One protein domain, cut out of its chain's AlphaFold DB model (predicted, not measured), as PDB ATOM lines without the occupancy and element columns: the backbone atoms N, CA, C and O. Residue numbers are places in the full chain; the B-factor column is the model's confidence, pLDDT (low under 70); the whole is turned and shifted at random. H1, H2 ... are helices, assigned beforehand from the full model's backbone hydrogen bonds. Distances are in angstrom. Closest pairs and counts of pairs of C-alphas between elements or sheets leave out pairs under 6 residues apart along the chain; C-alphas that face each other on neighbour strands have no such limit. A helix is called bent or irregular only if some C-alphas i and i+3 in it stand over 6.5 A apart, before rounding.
ATOM      1  N   GLU A  39     141.037 195.507 233.964       61.53
ATOM      2  CA  GLU A  39     142.446 195.685 234.335       61.53
ATOM      3  C   GLU A  39     142.619 196.129 235.793       61.53
ATOM      4  O   GLU A  39     143.462 195.574 236.489       61.53
ATOM      5  N   TYR A  40     141.768 197.010 236.328       67.81
ATOM      6  CA  TYR A  40     141.861 197.456 237.724       67.81
ATOM      7  C   TYR A  40     141.561 196.322 238.697       67.81
ATOM      8  O   TYR A  40     142.237 196.177 239.710       67.81
ATOM      9  N   ARG A  41     140.572 195.478 238.384       65.06
ATOM     10  CA  ARG A  41     140.254 194.310 239.213       65.06
ATOM     11  C   ARG A  41     141.403 193.299 239.242       65.06
ATOM     12  O   ARG A  41     141.658 192.705 240.289       65.06
ATOM     13  N   LYS A  42     142.100 193.095 238.117       69.81
ATOM     14  CA  LYS A  42     143.304 192.247 238.061       69.81
ATOM     15  C   LYS A  42     144.467 192.880 238.830       69.81
ATOM     16  O   LYS A  42     145.103 192.203 239.634       69.81
ATOM     17  N   CYS A  43     144.682 194.171 238.604       73.88
ATOM     18  CA  CYS A  43     145.738 195.012 239.157       73.88
ATOM     19  C   CYS A  43     145.639 195.141 240.689       73.88
ATOM     20  O   CYS A  43     146.539 194.711 241.404       73.88
ATOM     21  N   LEU A  44     144.516 195.647 241.209       72.94
ATOM     22  CA  LEU A  44     144.256 195.848 242.644       72.94
ATOM     23  C   LEU A  44     143.805 194.573 243.369       72.94
ATOM     24  O   LEU A  44     143.709 194.545 244.596       72.94
ATOM     25  N   GLY A  45     143.510 193.506 242.623       68.75
ATOM     26  CA  GLY A  45     143.210 192.199 243.187       68.75
ATOM     27  C   GLY A  45     144.399 191.617 243.954       68.75
ATOM     28  O   GLY A  45     145.552 191.991 243.746       68.75
ATOM     29  N   TYR A  46     144.122 190.635 244.821       66.44
ATOM     30  CA  TYR A  46     145.147 189.984 245.652       66.44
ATOM     31  C   TYR A  46     146.362 189.507 244.843       66.44
ATOM     32  O   TYR A  46     147.498 189.669 245.285       66.44
ATOM     33  N   SER A  47     146.132 188.931 243.660       66.56
ATOM     34  CA  SER A  47     147.206 188.428 242.800       66.56
ATOM     35  C   SER A  47     148.072 189.552 242.228       66.56
ATOM     36  O   SER A  47     149.291 189.455 242.338       66.56
ATOM     37  N   GLY A  48     147.469 190.623 241.698       66.06
ATOM     38  CA  GLY A  48     148.198 191.744 241.098       66.06
ATOM     39  C   GLY A  48     149.009 192.533 242.123       66.06
ATOM     40  O   GLY A  48     150.214 192.704 241.953       66.06
ATOM     41  N   ALA A  49     148.404 192.893 243.260       70.94
ATOM     42  CA  ALA A  49     149.112 193.583 244.341       70.94
ATOM     43  C   ALA A  49     150.267 192.737 244.906       70.94
ATOM     44  O   ALA A  49     151.342 193.254 245.210       70.94
ATOM     45  N   ARG A  50     150.078 191.416 245.021       69.81
ATOM     46  CA  ARG A  50     151.129 190.501 245.485       69.81
ATOM     47  C   ARG A  50     152.269 190.371 244.479       69.81
ATOM     48  O   ARG A  50     153.421 190.305 244.898       69.81
ATOM     49  N   GLU A  51     151.966 190.277 243.189       73.56
ATOM     50  CA  GLU A  51     152.971 190.196 242.128       73.56
ATOM     51  C   GLU A  51     153.793 191.483 242.053       73.56
ATOM     52  O   GLU A  51     155.020 191.423 242.112       73.56
ATOM     53  N   TYR A  52     153.119 192.632 242.098       73.50
ATOM     54  CA  TYR A  52     153.758 193.940 242.185       73.50
ATOM     55  C   TYR A  52     154.619 194.075 243.452       73.50
ATOM     56  O   TYR A  52     155.768 194.491 243.388       73.50
ATOM     57  N   GLY A  53     154.129 193.645 244.618       71.12
ATOM     58  CA  GLY A  53     154.891 193.713 245.870       71.12
ATOM     59  C   GLY A  53     156.134 192.814 245.913       71.12
ATOM     60  O   GLY A  53     157.117 193.145 246.579       71.12
ATOM     61  N   ARG A  54     156.130 191.678 245.200       74.00
ATOM     62  CA  ARG A  54     157.257 190.724 245.193       74.00
ATOM     63  C   ARG A  54     158.541 191.319 244.628       74.00
ATOM     64  O   ARG A  54     159.616 190.906 245.057       74.00
ATOM     65  N   GLN A  55     158.441 192.268 243.702       73.75
ATOM     66  CA  GLN A  55     159.619 192.861 243.067       73.75
ATOM     67  C   GLN A  55     160.461 193.697 244.044       73.75
ATOM     68  O   GLN A  55     161.654 193.882 243.827       73.75
ATOM     69  N   PHE A  56     159.872 194.134 245.159       75.06
ATOM     70  CA  PHE A  56     160.533 195.008 246.128       75.06
ATOM     71  C   PHE A  56     161.221 194.272 247.274       75.06
ATOM     72  O   PHE A  56     162.076 194.842 247.944       75.06
ATOM     73  N   VAL A  57     160.896 192.992 247.471       76.44
ATOM     74  CA  VAL A  57     161.392 192.188 248.598       76.44
ATOM     75  C   VAL A  57     162.922 192.171 248.657       76.44
ATOM     76  O   VAL A  57     163.486 192.255 249.742       76.44
ATOM     77  N   LYS A  58     163.602 192.108 247.505       76.94
ATOM     78  CA  LYS A  58     165.072 192.109 247.450       76.94
ATOM     79  C   LYS A  58     165.678 193.443 247.894       76.94
ATOM     80  O   LYS A  58     166.646 193.438 248.648       76.94
ATOM     81  N   ASN A  59     165.104 194.564 247.455       79.31
ATOM     82  CA  ASN A  59     165.585 195.897 247.827       79.31
ATOM     83  C   ASN A  59     165.378 196.144 249.326       79.31
ATOM     84  O   ASN A  59     166.264 196.657 250.001       79.31
ATOM     85  N   ASP A  60     164.249 195.689 249.866       85.00
ATOM     86  CA  ASP A  60     163.936 195.834 251.288       85.00
ATOM     87  C   ASP A  60     164.819 194.947 252.166       85.00
ATOM     88  O   ASP A  60     165.250 195.368 253.234       85.00
ATOM     89  N   GLN A  61     165.153 193.738 251.702       83.88
ATOM     90  CA  GLN A  61     166.127 192.879 252.378       83.88
ATOM     91  C   GLN A  61     167.505 193.540 252.462       83.88
ATOM     92  O   GLN A  61     168.147 193.454 253.508       83.88
ATOM     93  N   ALA A  62     167.942 194.216 251.394       83.94
ATOM     94  CA  ALA A  62     169.198 194.960 251.395       83.94
ATOM     95  C   ALA A  62     169.159 196.125 252.397       83.94
ATOM     96  O   ALA A  62     170.044 196.216 253.244       83.94
ATOM     97  N   ARG A  63     168.093 196.938 252.392       84.06
ATOM     98  CA  ARG A  63     167.927 198.047 253.353       84.06
ATOM     99  C   ARG A  63     167.863 197.570 254.804       84.06
ATOM    100  O   ARG A  63     168.485 198.170 255.671       84.06
ATOM    101  N   MET A  64     167.187 196.453 255.075       81.94
ATOM    102  CA  MET A  64     167.191 195.834 256.405       81.94
ATOM    103  C   MET A  64     168.597 195.408 256.839       81.94
ATOM    104  O   MET A  64     168.972 195.621 257.992       81.94
ATOM    105  N   ALA A  65     169.369 194.797 255.936       83.81
ATOM    106  CA  ALA A  65     170.737 194.381 256.224       83.81
ATOM    107  C   ALA A  65     171.647 195.585 256.512       83.81
ATOM    108  O   ALA A  65     172.408 195.554 257.476       83.81
ATOM    109  N   GLU A  66     171.531 196.653 255.719       86.19
ATOM    110  CA  GLU A  66     172.242 197.924 255.930       86.19
ATOM    111  C   GLU A  66     171.887 198.559 257.280       86.19
ATOM    112  O   GLU A  66     172.775 199.016 257.995       86.19
ATOM    113  N   ALA A  67     170.616 198.491 257.681       83.75
ATOM    114  CA  ALA A  67     170.135 198.938 258.987       83.75
ATOM    115  C   ALA A  67     170.530 198.002 260.154       83.75
ATOM    116  O   ALA A  67     170.069 198.179 261.283       83.75
ATOM    117  N   GLY A  68     171.359 196.982 259.912       83.12
ATOM    118  CA  GLY A  68     171.885 196.091 260.946       83.12
ATOM    119  C   GLY A  68     170.920 194.998 261.411       83.12
ATOM    120  O   GLY A  68     171.165 194.376 262.448       83.12
ATOM    121  N   GLN A  69     169.835 194.729 260.674       81.06
ATOM    122  CA  GLN A  69     168.952 193.603 260.989       81.06
ATOM    123  C   GLN A  69     169.661 192.271 260.760       81.06
ATOM    124  O   GLN A  69     170.292 192.031 259.727       81.06
ATOM    125  N   SER A  70     169.497 191.364 261.718       78.81
ATOM    126  CA  SER A  70     170.063 190.027 261.638       78.81
ATOM    127  C   SER A  70     169.410 189.200 260.524       78.81
ATOM    128  O   SER A  70     168.241 189.380 260.166       78.81
ATOM    129  N   ALA A  71     170.170 188.258 259.960       77.81
ATOM    130  CA  ALA A  71     169.720 187.442 258.831       77.81
ATOM    131  C   ALA A  71     168.447 186.625 259.140       77.81
ATOM    132  O   ALA A  71     167.648 186.378 258.241       77.81
ATOM    133  N   ASP A  72     168.203 186.257 260.404       76.94
ATOM    134  CA  ASP A  72     166.982 185.566 260.845       76.94
ATOM    135  C   ASP A  72     165.722 186.453 260.803       76.94
ATOM    136  O   ASP A  72     164.606 185.933 260.786       76.94
ATOM    137  N   LYS A  73     165.877 187.784 260.732       68.81
ATOM    138  CA  LYS A  73     164.773 188.751 260.606       68.81
ATOM    139  C   LYS A  73     164.464 189.126 259.162       68.81
ATOM    140  O   LYS A  73     163.343 189.537 258.874       68.81
ATOM    141  N   GLN A  74     165.387 188.911 258.227       64.62
ATOM    142  CA  GLN A  74     165.177 189.191 256.801       64.62
ATOM    143  C   GLN A  74     164.008 188.418 256.149       64.62
ATOM    144  O   GLN A  74     163.367 188.968 255.255       64.62
ATOM    145  N   PRO A  75     163.627 187.196 256.575       67.38
ATOM    146  CA  PRO A  75     162.394 186.552 256.106       67.38
ATOM    147  C   PRO A  75     161.112 187.316 256.486       67.38
ATOM    148  O   PRO A  75     160.085 187.181 255.818       67.38
ATOM    149  N   LEU A  76     161.165 188.149 257.532       65.44
ATOM    150  CA  LEU A  76     160.050 188.990 257.976       65.44
ATOM    151  C   LEU A  76     159.915 190.280 257.155       65.44
ATOM    152  O   LEU A  76     158.957 191.014 257.384       65.44
ATOM    153  N   VAL A  77     160.802 190.534 256.179       69.25
ATOM    154  CA  VAL A  77     160.771 191.691 255.257       69.25
ATOM    155  C   VAL A  77     159.380 191.963 254.686       69.25
ATOM    156  O   VAL A  77     158.961 193.109 254.559       69.25
ATOM    157  N   THR A  78     158.603 190.898 254.468       67.38
ATOM    158  CA  THR A  78     157.213 190.975 254.010       67.38
ATOM    159  C   THR A  78     156.338 191.876 254.883       67.38
ATOM    160  O   THR A  78     155.407 192.473 254.365       67.38
ATOM    161  N   ASN A  79     156.631 192.043 256.174       73.19
ATOM    162  CA  ASN A  79     155.874 192.933 257.049       73.19
ATOM    163  C   ASN A  79     156.143 194.422 256.796       73.19
ATOM    164  O   ASN A  79     155.175 195.184 256.822       73.19
ATOM    165  N   TRP A  80     157.396 194.814 256.548       82.25
ATOM    166  CA  TRP A  80     157.776 196.192 256.210       82.25
ATOM    167  C   TRP A  80     157.408 196.515 254.759       82.25
ATOM    168  O   TRP A  80     156.747 197.517 254.497       82.25
ATOM    169  N   SER A  81     157.704 195.611 253.819       82.62
ATOM    170  CA  SER A  81     157.304 195.770 252.416       82.62
ATOM    171  C   SER A  81     155.795 195.952 252.264       82.62
ATOM    172  O   SER A  81     155.354 196.727 251.420       82.62
ATOM    173  N   VAL A  82     154.990 195.255 253.081       83.12
ATOM    174  CA  VAL A  82     153.525 195.357 253.037       83.12
ATOM    175  C   VAL A  82     153.030 196.741 253.441       83.12
ATOM    176  O   VAL A  82     152.092 197.215 252.814       83.12
ATOM    177  N   VAL A  83     153.619 197.409 254.439       87.38
ATOM    178  CA  VAL A  83     153.132 198.749 254.816       87.38
ATOM    179  C   VAL A  83     153.467 199.798 253.758       87.38
ATOM    180  O   VAL A  83     152.649 200.676 253.513       87.38
ATOM    181  N   ILE A  84     154.597 199.658 253.062       89.31
ATOM    182  CA  ILE A  84     154.941 200.509 251.912       89.31
ATOM    183  C   ILE A  84     153.977 200.223 250.750       89.31
ATOM    184  O   ILE A  84     153.384 201.134 250.178       89.31
ATOM    185  N   LEU A  85     153.753 198.940 250.441       86.81
ATOM    186  CA  LEU A  85     152.815 198.523 249.396       86.81
ATOM    187  C   LEU A  85     151.384 198.999 249.680       86.81
ATOM    188  O   LEU A  85     150.676 199.378 248.751       86.81
ATOM    189  N   ASN A  86     150.951 199.006 250.942       88.44
ATOM    190  CA  ASN A  86     149.623 199.477 251.321       88.44
ATOM    191  C   ASN A  86     149.399 200.943 250.930       88.44
ATOM    192  O   ASN A  86     148.309 201.253 250.464       88.44
ATOM    193  N   GLU A  87     150.396 201.827 251.053       92.50
ATOM    194  CA  GLU A  87     150.251 203.222 250.600       92.50
ATOM    195  C   GLU A  87     150.071 203.312 249.083       92.50
ATOM    196  O   GLU A  87     149.238 204.084 248.608       92.50
ATOM    197  N   GLN A  88     150.784 202.484 248.312       89.06
ATOM    198  CA  GLN A  88     150.596 202.419 246.859       89.06
ATOM    199  C   GLN A  88     149.207 201.883 246.498       89.06
ATOM    200  O   GLN A  88     148.566 202.395 245.585       89.06
ATOM    201  N   VAL A  89     148.713 200.878 247.229       88.06
ATOM    202  CA  VAL A  89     147.361 200.338 247.040       88.06
ATOM    203  C   VAL A  89     146.300 201.378 247.402       88.06
ATOM    204  O   VAL A  89     145.337 201.517 246.652       88.06
ATOM    205  N   ILE A  90     146.469 202.124 248.500       88.81
ATOM    206  CA  ILE A  90     145.562 203.211 248.903       88.81
ATOM    207  C   ILE A  90     145.502 204.283 247.814       88.81
ATOM    208  O   ILE A  90     144.414 204.574 247.323       88.81
ATOM    209  N   ALA A  91     146.655 204.789 247.367       91.00
ATOM    210  CA  ALA A  91     146.718 205.788 246.302       91.00
ATOM    211  C   ALA A  91     146.073 205.282 245.004       91.00
ATOM    212  O   ALA A  91     145.372 206.012 244.311       91.00
ATOM    213  N   ALA A  92     146.252 203.998 244.693       88.81
ATOM    214  CA  ALA A  92     145.644 203.397 243.522       88.81
ATOM    215  C   ALA A  92     144.108 203.274 243.641       88.81
ATOM    216  O   ALA A  92     143.403 203.420 242.642       88.81
ATOM    217  N   HIS A  93     143.568 203.055 244.847       87.75
ATOM    218  CA  HIS A  93     142.123 203.104 245.109       87.75
ATOM    219  C   HIS A  93     141.580 204.536 244.987       87.75
ATOM    220  O   HIS A  93     140.540 204.734 244.365       87.75
ATOM    221  N   GLU A  94     142.296 205.533 245.507       91.94
ATOM    222  CA  GLU A  94     141.943 206.954 245.365       91.94
ATOM    223  C   GLU A  94     141.915 207.375 243.887       91.94
ATOM    224  O   GLU A  94     140.909 207.901 243.413       91.94
ATOM    225  N   ALA A  95     142.953 207.026 243.121       89.88
ATOM    226  CA  ALA A  95     142.998 207.267 241.680       89.88
ATOM    227  C   ALA A  95     141.853 206.555 240.940       89.88
ATOM    228  O   ALA A  95     141.276 207.097 240.002       89.88
ATOM    229  N   THR A  96     141.480 205.345 241.370       87.00
ATOM    230  CA  THR A  96     140.338 204.613 240.797       87.00
ATOM    231  C   THR A  96     139.025 205.362 240.983       87.00
ATOM    232  O   THR A  96     138.244 205.452 240.037       87.00
ATOM    233  N   ILE A  97     138.783 205.902 242.180       88.69
ATOM    234  CA  ILE A  97     137.588 206.703 242.469       88.69
ATOM    235  C   ILE A  97     137.521 207.888 241.502       88.69
ATOM    236  O   ILE A  97     136.491 208.090 240.858       88.69
ATOM    237  N   GLU A  98     138.627 208.616 241.336       91.44
ATOM    238  CA  GLU A  98     138.720 209.742 240.402       91.44
ATOM    239  C   GLU A  98     138.416 209.320 238.955       91.44
ATOM    240  O   GLU A  98     137.557 209.920 238.309       91.44
ATOM    241  N   GLN A  99     139.022 208.232 238.464       87.94
ATOM    242  CA  GLN A  99     138.759 207.738 237.103       87.94
ATOM    243  C   GLN A  99     137.295 207.321 236.896       87.94
ATOM    244  O   GLN A  99     136.729 207.525 235.820       87.94
ATOM    245  N   CYS A 100     136.646 206.764 237.921       86.31
ATOM    246  CA  CYS A 100     135.222 206.446 237.868       86.31
ATOM    247  C   CYS A 100     134.339 207.703 237.809       86.31
ATOM    248  O   CYS A 100     133.351 207.711 237.068       86.31
ATOM    249  N   ILE A 101     134.696 208.758 238.548       88.88
ATOM    250  CA  ILE A 101     133.992 210.048 238.514       88.88
ATOM    251  C   ILE A 101     134.116 210.678 237.123       88.88
ATOM    252  O   ILE A 101     133.089 211.002 236.527       88.88
ATOM    253  N   LEU A 102     135.333 210.752 236.571       87.56
ATOM    254  CA  LEU A 102     135.593 211.272 235.220       87.56
ATOM    255  C   LEU A 102     134.801 210.504 234.155       87.56
ATOM    256  O   LEU A 102     134.149 211.086 233.290       87.56
ATOM    257  N   ARG A 103     134.773 209.168 234.254       84.75
ATOM    258  CA  ARG A 103     133.965 208.336 233.354       84.75
ATOM    259  C   ARG A 103     132.475 208.674 233.435       84.75
ATOM    260  O   ARG A 103     131.808 208.701 232.403       84.75
ATOM    261  N   LYS A 104     131.931 208.891 234.637       85.38
ATOM    262  CA  LYS A 104     130.510 209.235 234.830       85.38
ATOM    263  C   LYS A 104     130.166 210.632 234.319       85.38
ATOM    264  O   LYS A 104     129.055 210.812 233.826       85.38
ATOM    265  N   SER A 105     131.085 211.592 234.420       87.56
ATOM    266  CA  SER A 105     130.895 212.946 233.882       87.56
ATOM    267  C   SER A 105     131.086 213.031 232.363       87.56
ATOM    268  O   SER A 105     130.773 214.060 231.769       87.56
ATOM    269  N   GLY A 106     131.534 211.948 231.712       85.06
ATOM    270  CA  GLY A 106     131.815 211.923 230.274       85.06
ATOM    271  C   GLY A 106     133.156 212.564 229.909       85.06
ATOM    272  O   GLY A 106     133.389 212.875 228.741       85.06
ATOM    273  N   GLU A 107     134.026 212.769 230.895       89.06
ATOM    274  CA  GLU A 107     135.376 213.289 230.711       89.06
ATOM    275  C   GLU A 107     136.352 212.189 230.274       89.06
ATOM    276  O   GLU A 107     136.048 210.995 230.297       89.06
ATOM    277  N   THR A 108     137.549 212.594 229.842       87.31
ATOM    278  CA  THR A 108     138.611 211.639 229.504       87.31
ATOM    279  C   THR A 108     139.112 210.967 230.777       87.31
ATOM    280  O   THR A 108     139.440 211.642 231.747       87.31
ATOM    281  N   PHE A 109     139.204 209.641 230.756       84.75
ATOM    282  CA  PHE A 109     139.686 208.833 231.872       84.75
ATOM    283  C   PHE A 109     140.704 207.800 231.379       84.75
ATOM    284  O   PHE A 109     140.694 207.396 230.212       84.75
ATOM    285  N   SER A 110     141.570 207.354 232.282       83.69
ATOM    286  CA  SER A 110     142.497 206.250 232.053       83.69
ATOM    287  C   SER A 110     141.855 204.907 232.400       83.69
ATOM    288  O   SER A 110     141.038 204.793 233.313       83.69
ATOM    289  N   THR A 111     142.254 203.874 231.659       75.75
ATOM    290  CA  THR A 111     141.917 202.468 231.948       75.75
ATOM    291  C   THR A 111     143.139 201.649 232.358       75.75
ATOM    292  O   THR A 111     143.033 200.437 232.557       75.75
ATOM    293  N   GLU A 112     144.287 202.307 232.519       82.38
ATOM    294  CA  GLU A 112     145.542 201.680 232.922       82.38
ATOM    295  C   GLU A 112     145.553 201.333 234.414       82.38
ATOM    296  O   GLU A 112     144.901 201.975 235.231       82.38
ATOM    297  N   CYS A 113     146.324 200.309 234.783       81.44
ATOM    298  CA  CYS A 113     146.489 199.889 236.173       81.44
ATOM    299  C   CYS A 113     147.055 201.043 237.029       81.44
ATOM    300  O   CYS A 113     148.178 201.476 236.781       81.44
ATOM    301  N   PRO A 114     146.334 201.518 238.065       83.19
ATOM    302  CA  PRO A 114     146.789 202.647 238.881       83.19
ATOM    303  C   PRO A 114     147.878 202.266 239.902       83.19
ATOM    304  O   PRO A 114     148.470 203.140 240.538       83.19
ATOM    305  N   LEU A 115     148.152 200.968 240.094       83.62
ATOM    306  CA  LEU A 115     149.270 200.515 240.930       83.62
ATOM    307  C   LEU A 115     150.597 200.956 240.312       83.62
ATOM    308  O   LEU A 115     150.864 200.715 239.140       83.62
ATOM    309  N   GLY A 116     151.439 201.572 241.138       78.56
ATOM    310  CA  GLY A 116     152.688 202.192 240.698       78.56
ATOM    311  C   GLY A 116     152.555 203.649 240.259       78.56
ATOM    312  O   GLY A 116     153.581 204.268 240.005       78.56
ATOM    313  N   GLY A 117     151.342 204.219 240.246       85.69
ATOM    314  CA  GLY A 117     151.152 205.666 240.095       85.69
ATOM    315  C   GLY A 117     151.757 206.467 241.256       85.69
ATOM    316  O   GLY A 117     152.336 207.525 241.039       85.69
ATOM    317  N   LEU A 118     151.693 205.928 242.482       89.69
ATOM    318  CA  LEU A 118     152.545 206.366 243.589       89.69
ATOM    319  C   LEU A 118     153.862 205.587 243.529       89.69
ATOM    320  O   LEU A 118     153.845 204.350 243.618       89.69
ATOM    321  N   SER A 119     154.983 206.300 243.401       89.81
ATOM    322  CA  SER A 119     156.306 205.677 243.383       89.81
ATOM    323  C   SER A 119     156.569 204.923 244.688       89.81
ATOM    324  O   SER A 119     155.946 205.169 245.728       89.81
ATOM    325  N   ARG A 120     157.492 203.960 244.642       86.75
ATOM    326  CA  ARG A 120     157.871 203.231 245.851       86.75
ATOM    327  C   ARG A 120     158.538 204.167 246.855       86.75
ATOM    328  O   ARG A 120     158.298 204.031 248.049       86.75
ATOM    329  N   GLU A 121     159.370 205.071 246.367       89.75
ATOM    330  CA  GLU A 121     160.112 206.049 247.151       89.75
ATOM    331  C   GLU A 121     159.152 206.970 247.912       89.75
ATOM    332  O   GLU A 121     159.283 207.118 249.126       89.75
ATOM    333  N   ASP A 122     158.117 207.487 247.247       94.06
ATOM    334  CA  ASP A 122     157.105 208.330 247.895       94.06
ATOM    335  C   ASP A 122     156.267 207.529 248.900       94.06
ATOM    336  O   ASP A 122     155.953 208.003 249.994       94.06
ATOM    337  N   ALA A 123     155.915 206.285 248.563       91.75
ATOM    338  CA  ALA A 123     155.214 205.392 249.481       91.75
ATOM    339  C   ALA A 123     156.059 205.056 250.720       91.75
ATOM    340  O   ALA A 123     155.519 204.952 251.822       91.75
ATOM    341  N   ALA A 124     157.373 204.906 250.552       91.00
ATOM    342  CA  ALA A 124     158.313 204.685 251.640       91.00
ATOM    343  C   ALA A 124     158.390 205.916 252.551       91.00
ATOM    344  O   ALA A 124     158.241 205.768 253.762       91.00
ATOM    345  N   GLN A 125     158.506 207.120 251.986       93.06
ATOM    346  CA  GLN A 125     158.499 208.370 252.756       93.06
ATOM    347  C   GLN A 125     157.217 208.543 253.579       93.06
ATOM    348  O   GLN A 125     157.278 208.913 254.750       93.06
ATOM    349  N   LYS A 126     156.046 208.205 253.018       93.38
ATOM    350  CA  LYS A 126     154.762 208.286 253.743       93.38
ATOM    351  C   LYS A 126     154.722 207.452 255.024       93.38
ATOM    352  O   LYS A 126     154.003 207.812 255.952       93.38
ATOM    353  N   VAL A 127     155.467 206.349 255.075       91.06
ATOM    354  CA  VAL A 127     155.534 205.466 256.251       91.06
ATOM    355  C   VAL A 127     156.831 205.628 257.051       91.06
ATOM    356  O   VAL A 127     157.047 204.877 258.000       91.06
ATOM    357  N   GLY A 128     157.687 206.587 256.679       90.31
ATOM    358  CA  GLY A 128     158.996 206.821 257.295       90.31
ATOM    359  C   GLY A 128     160.061 205.775 256.948       90.31
ATOM    360  O   GLY A 128     161.074 205.686 257.633       90.31
ATOM    361  N   ALA A 129     159.844 204.959 255.913       89.25
ATOM    362  CA  ALA A 129     160.779 203.921 255.470       89.25
ATOM    363  C   ALA A 129     161.982 204.460 254.676       89.25
ATOM    364  O   ALA A 129     162.847 203.690 254.257       89.25
ATOM    365  N   ASP A 130     162.052 205.768 254.460       87.38
ATOM    366  CA  ASP A 130     163.256 206.477 254.034       87.38
ATOM    367  C   ASP A 130     164.295 206.595 255.167       87.38
ATOM    368  O   ASP A 130     165.481 206.753 254.887       87.38
ATOM    369  N   GLN A 131     163.865 206.452 256.426       88.00
ATOM    370  CA  GLN A 131     164.707 206.545 257.618       88.00
ATOM    371  C   GLN A 131     165.181 205.163 258.093       88.00
ATOM    372  O   GLN A 131     164.430 204.182 258.063       88.00
ATOM    373  N   ASP A 132     166.417 205.072 258.585       84.44
ATOM    374  CA  ASP A 132     166.987 203.810 259.077       84.44
ATOM    375  C   ASP A 132     166.260 203.319 260.349       84.44
ATOM    376  O   ASP A 132     166.120 202.114 260.581       84.44
ATOM    377  N   GLU A 133     165.692 204.232 261.145       87.50
ATOM    378  CA  GLU A 133     164.877 203.939 262.329       87.50
ATOM    379  C   GLU A 133     163.678 203.039 262.012       87.50
ATOM    380  O   GLU A 133     163.273 202.227 262.844       87.50
ATOM    381  N   PHE A 134     163.101 203.146 260.818       88.06
ATOM    382  CA  PHE A 134     161.986 202.296 260.409       88.06
ATOM    383  C   PHE A 134     162.418 200.833 260.230       88.06
ATOM    384  O   PHE A 134     161.704 199.903 260.621       88.06
ATOM    385  N   TRP A 135     163.615 200.626 259.682       85.25
ATOM    386  CA  TRP A 135     164.179 199.305 259.395       85.25
ATOM    387  C   TRP A 135     164.833 198.652 260.616       85.25
ATOM    388  O   TRP A 135     165.033 197.437 260.625       85.25
ATOM    389  N   THR A 136     165.131 199.427 261.662       81.62
ATOM    390  CA  THR A 136     165.673 198.914 262.932       81.62
ATOM    391  C   THR A 136     164.596 198.417 263.903       81.62
ATOM    392  O   THR A 136     164.878 197.578 264.764       81.62
ATOM    393  N   GLN A 137     163.356 198.896 263.773       75.50
ATOM    394  CA  GLN A 137     162.260 198.567 264.688       75.50
ATOM    395  C   GLN A 137     161.716 197.145 264.495       75.50
ATOM    396  O   GLN A 137     161.578 196.706 263.360       75.50
ATOM    397  N   PRO A 138     161.298 196.436 265.562       75.38
ATOM    398  CA  PRO A 138     160.578 195.168 265.441       75.38
ATOM    399  C   PRO A 138     159.324 195.285 264.562       75.38
ATOM    400  O   PRO A 138     158.558 196.237 264.696       75.38
ATOM    401  N   SER A 139     159.039 194.271 263.735       70.56
ATOM    402  CA  SER A 139     157.881 194.299 262.822       70.56
ATOM    403  C   SER A 139     156.526 194.460 263.518       70.56
ATOM    404  O   SER A 139     155.562 194.890 262.886       70.56
ATOM    405  N   ASP A 140     156.433 194.108 264.801       70.75
ATOM    406  CA  ASP A 140     155.214 194.252 265.602       70.75
ATOM    407  C   ASP A 140     154.879 195.724 265.887       70.75
ATOM    408  O   ASP A 140     153.705 196.069 266.023       70.75
ATOM    409  N   ASN A 141     155.873 196.620 265.855       76.19
ATOM    410  CA  ASN A 141     155.646 198.064 265.955       76.19
ATOM    411  C   ASN A 141     154.881 198.610 264.738       76.19
ATOM    412  O   ASN A 141     154.209 199.635 264.837       76.19
ATOM    413  N   LEU A 142     154.876 197.883 263.613       82.75
ATOM    414  CA  LEU A 142     154.074 198.228 262.437       82.75
ATOM    415  C   LEU A 142     152.586 197.886 262.601       82.75
ATOM    416  O   LEU A 142     151.794 198.194 261.712       82.75
ATOM    417  N   ALA A 143     152.168 197.230 263.691       82.88
ATOM    418  CA  ALA A 143     150.776 196.818 263.875       82.88
ATOM    419  C   ALA A 143     149.805 198.011 263.908       82.88
ATOM    420  O   ALA A 143     148.719 197.929 263.329       82.88
ATOM    421  N   ALA A 144     150.198 199.119 264.543       86.56
ATOM    422  CA  ALA A 144     149.397 200.342 264.582       86.56
ATOM    423  C   ALA A 144     149.237 200.949 263.181       86.56
ATOM    424  O   ALA A 144     148.112 201.202 262.753       86.56
ATOM    425  N   LEU A 145     150.340 201.067 262.434       88.62
ATOM    426  CA  LEU A 145     150.338 201.559 261.056       88.62
ATOM    427  C   LEU A 145     149.485 200.672 260.137       88.62
ATOM    428  O   LEU A 145     148.610 201.157 259.427       88.62
ATOM    429  N   LYS A 146     149.650 199.346 260.206       86.38
ATOM    430  CA  LYS A 146     148.819 198.396 259.444       86.38
ATOM    431  C   LYS A 146     147.335 198.537 259.772       86.38
ATOM    432  O   LYS A 146     146.497 198.382 258.885       86.38
ATOM    433  N   LYS A 147     146.994 198.797 261.039       88.81
ATOM    434  CA  LYS A 147     145.609 199.022 261.468       88.81
ATOM    435  C   LYS A 147     145.053 200.312 260.867       88.81
ATOM    436  O   LYS A 147     143.951 200.279 260.332       88.81
ATOM    437  N   GLU A 148     145.813 201.400 260.910       93.19
ATOM    438  CA  GLU A 148     145.434 202.680 260.301       93.19
ATOM    439  C   GLU A 148     145.222 202.549 258.786       93.19
ATOM    440  O   GLU A 148     144.153 202.887 258.277       93.19
ATOM    441  N   GLN A 149     146.192 201.977 258.070       91.69
ATOM    442  CA  GLN A 149     146.112 201.751 256.624       91.69
ATOM    443  C   GLN A 149     144.912 200.885 256.247       91.69
ATOM    444  O   GLN A 149     144.217 201.150 255.267       91.69
ATOM    445  N   ARG A 150     144.622 199.864 257.058       87.06
ATOM    446  CA  ARG A 150     143.427 199.044 256.881       87.06
ATOM    447  C   ARG A 150     142.150 199.859 257.063       87.06
ATOM    448  O   ARG A 150     141.241 199.704 256.255       87.06
ATOM    449  N   THR A 151     142.074 200.716 258.077       89.88
ATOM    450  CA  THR A 151     140.924 201.608 258.272       89.88
ATOM    451  C   THR A 151     140.746 202.559 257.086       89.88
ATOM    452  O   THR A 151     139.623 202.719 256.618       89.88
ATOM    453  N   ARG A 152     141.835 203.118 256.541       90.75
ATOM    454  CA  ARG A 152     141.802 203.948 255.323       90.75
ATOM    455  C   ARG A 152     141.265 203.166 254.119       90.75
ATOM    456  O   ARG A 152     140.322 203.614 253.479       90.75
ATOM    457  N   LEU A 153     141.779 201.961 253.863       85.06
ATOM    458  CA  LEU A 153     141.282 201.091 252.785       85.06
ATOM    459  C   LEU A 153     139.802 200.713 252.955       85.06
ATOM    460  O   LEU A 153     139.046 200.720 251.987       85.06
ATOM    461  N   GLU A 154     139.374 200.387 254.177       84.69
ATOM    462  CA  GLU A 154     137.972 200.070 254.476       84.69
ATOM    463  C   GLU A 154     137.054 201.285 254.248       84.69
ATOM    464  O   GLU A 154     135.936 201.107 253.765       84.69
ATOM    465  N   ALA A 155     137.533 202.506 254.514       87.56
ATOM    466  CA  ALA A 155     136.795 203.744 254.261       87.56
ATOM    467  C   ALA A 155     136.680 204.096 252.766       87.56
ATOM    468  O   ALA A 155     135.693 204.705 252.361       87.56
ATOM    469  N   LEU A 156     137.641 203.680 251.933       85.88
ATOM    470  CA  LEU A 156     137.595 203.894 250.478       85.88
ATOM    471  C   LEU A 156     136.593 202.982 249.767       85.88
ATOM    472  O   LEU A 156     136.103 203.318 248.693       85.88
ATOM    473  N   ARG A 157     136.263 201.831 250.359       82.88
ATOM    474  CA  ARG A 157     135.330 200.871 249.762       82.88
ATOM    475  C   ARG A 157     133.959 201.477 249.402       82.88
ATOM    476  O   ARG A 157     133.577 201.329 248.242       82.88
ATOM    477  N   PRO A 158     133.215 202.132 250.316       84.75
ATOM    478  CA  PRO A 158     131.938 202.749 249.956       84.75
ATOM    479  C   PRO A 158     132.096 203.844 248.894       84.75
ATOM    480  O   PRO A 158     131.249 203.947 248.016       84.75
ATOM    481  N   ALA A 159     133.196 204.606 248.914       87.12
ATOM    482  CA  ALA A 159     133.466 205.631 247.905       87.12
ATOM    483  C   ALA A 159     133.710 205.031 246.508       87.12
ATOM    484  O   ALA A 159     133.267 205.592 245.510       87.12
ATOM    485  N   ILE A 160     134.360 203.866 246.423       84.00
ATOM    486  CA  ILE A 160     134.494 203.111 245.167       84.00
ATOM    487  C   ILE A 160     133.136 202.610 244.685       84.00
ATOM    488  O   ILE A 160     132.833 202.767 243.508       84.00
ATOM    489  N   GLU A 161     132.319 202.026 245.563       83.06
ATOM    490  CA  GLU A 161     130.977 201.544 245.196       83.06
ATOM    491  C   GLU A 161     130.094 202.716 244.703       83.06
ATOM    492  O   GLU A 161     129.418 202.615 243.677       83.06
ATOM    493  N   GLU A 162     130.167 203.879 245.355       86.06
ATOM    494  CA  GLU A 162     129.470 205.098 244.927       86.06
ATOM    495  C   GLU A 162     129.989 205.626 243.581       86.06
ATOM    496  O   GLU A 162     129.203 205.911 242.671       86.06
ATOM    497  N   ALA A 163     131.309 205.734 243.411       84.88
ATOM    498  CA  ALA A 163     131.921 206.298 242.212       84.88
ATOM    499  C   ALA A 163     131.816 205.362 241.004       84.88
ATOM    500  O   ALA A 163     131.486 205.812 239.911       84.88
ATOM    501  N   CYS A 164     132.038 204.063 241.181       78.06
ATOM    502  CA  CYS A 164     132.181 203.100 240.091       78.06
ATOM    503  C   CYS A 164     130.908 202.287 239.807       78.06
ATOM    504  O   CYS A 164     130.784 201.742 238.711       78.06
ATOM    505  N   GLY A 165     129.948 202.267 240.739       72.00
ATOM    506  CA  GLY A 165     128.799 201.359 240.716       72.00
ATOM    507  C   GLY A 165     129.007 200.149 241.640       72.00
ATOM    508  O   GLY A 165     130.101 199.997 242.182       72.00
TER     509      GLY A 165
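AT A GLANCE: This is residues 39 to 165 of the 166 residues of an uncharacterized protein of Ruegeria sp. THAF33 (UniProt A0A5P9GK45). Two long helices, H4 and H7, lie side by side and run the same way, while three short helices, H1, H2 and H3, follow one another along H4 on the side away from H7. H5 packs crosswise on H4, and H6 sits by H3 toward one end of this rod. The printed part has 127 residues with seven named helices, H1 to H7, and no named strand: all helix. It is compact, with a radius of gyration of the C-alphas of 16.1 A, and spans 53 by 25 by 22 A.

HOW THE PARTS SIT: Start at H1, residues 39 to 44, which touches residues 89 to 96 alone of the hub H4, residues 74 to 105; their closest C-alphas, of Leu 44 and Val 89, are 7.0 A apart. H2, residues 46 to 54, touches residues 81 to 89 alone of H4, closest at C-alphas 53 and 85, 6.3 A. H3, residues 57 to 66, touches residues 74 to 81 alone of H4, closest at C-alphas 61 and 74, 5.8 A. H5, residues 120 to 126, stands about perpendicular to H4 at 87 degrees and touches its residues 84 to 88 alone, closest at C-alphas 124 and 84, 5.4 A. H6, residues 132 to 136, only just touches H3, with 3 pairs of C-alphas within 8 A, closest at C-alphas 135 and 64, 5.5 A. H7, residues 139 to 164, touches H4 at a shallow tilt of 17 degrees, the same way, closest at C-alphas 164 and 100, 5.0 A. O i to N i+4 pairs are within hydrogen-bond range throughout H1, H2, H3, H5 and H6, in 23 of 28 in H4 and 17 of 22 in H7.

IN THESE COORDINATES: Find C-alpha 39 at (142.446, 195.685, 234.335), where H1 begins. H4 runs 47.6 A from C-alpha 74 at (165.177, 189.191, 256.801), with a kink of 28 degrees near residue 86; it is irregular, C-alphas 75 and 78 being 7.1 A apart. H7 runs 35.4 A to C-alpha 164 at (132.181, 203.100, 240.091), with a kink of 33 degrees near residue 146; it is only just irregular, C-alphas 141 and 144 being 6.8 A apart.

THE WHOLE: The two C-alphas farthest apart, of Ser 70 and Gly 106, are 54.1 A apart. The link from H4 to H5, residues 106 to 119, is long. The printed part has no cut; look for pLDDT under 70 at residues 39 to 42, 45 to 48, 50 and 73 to 78.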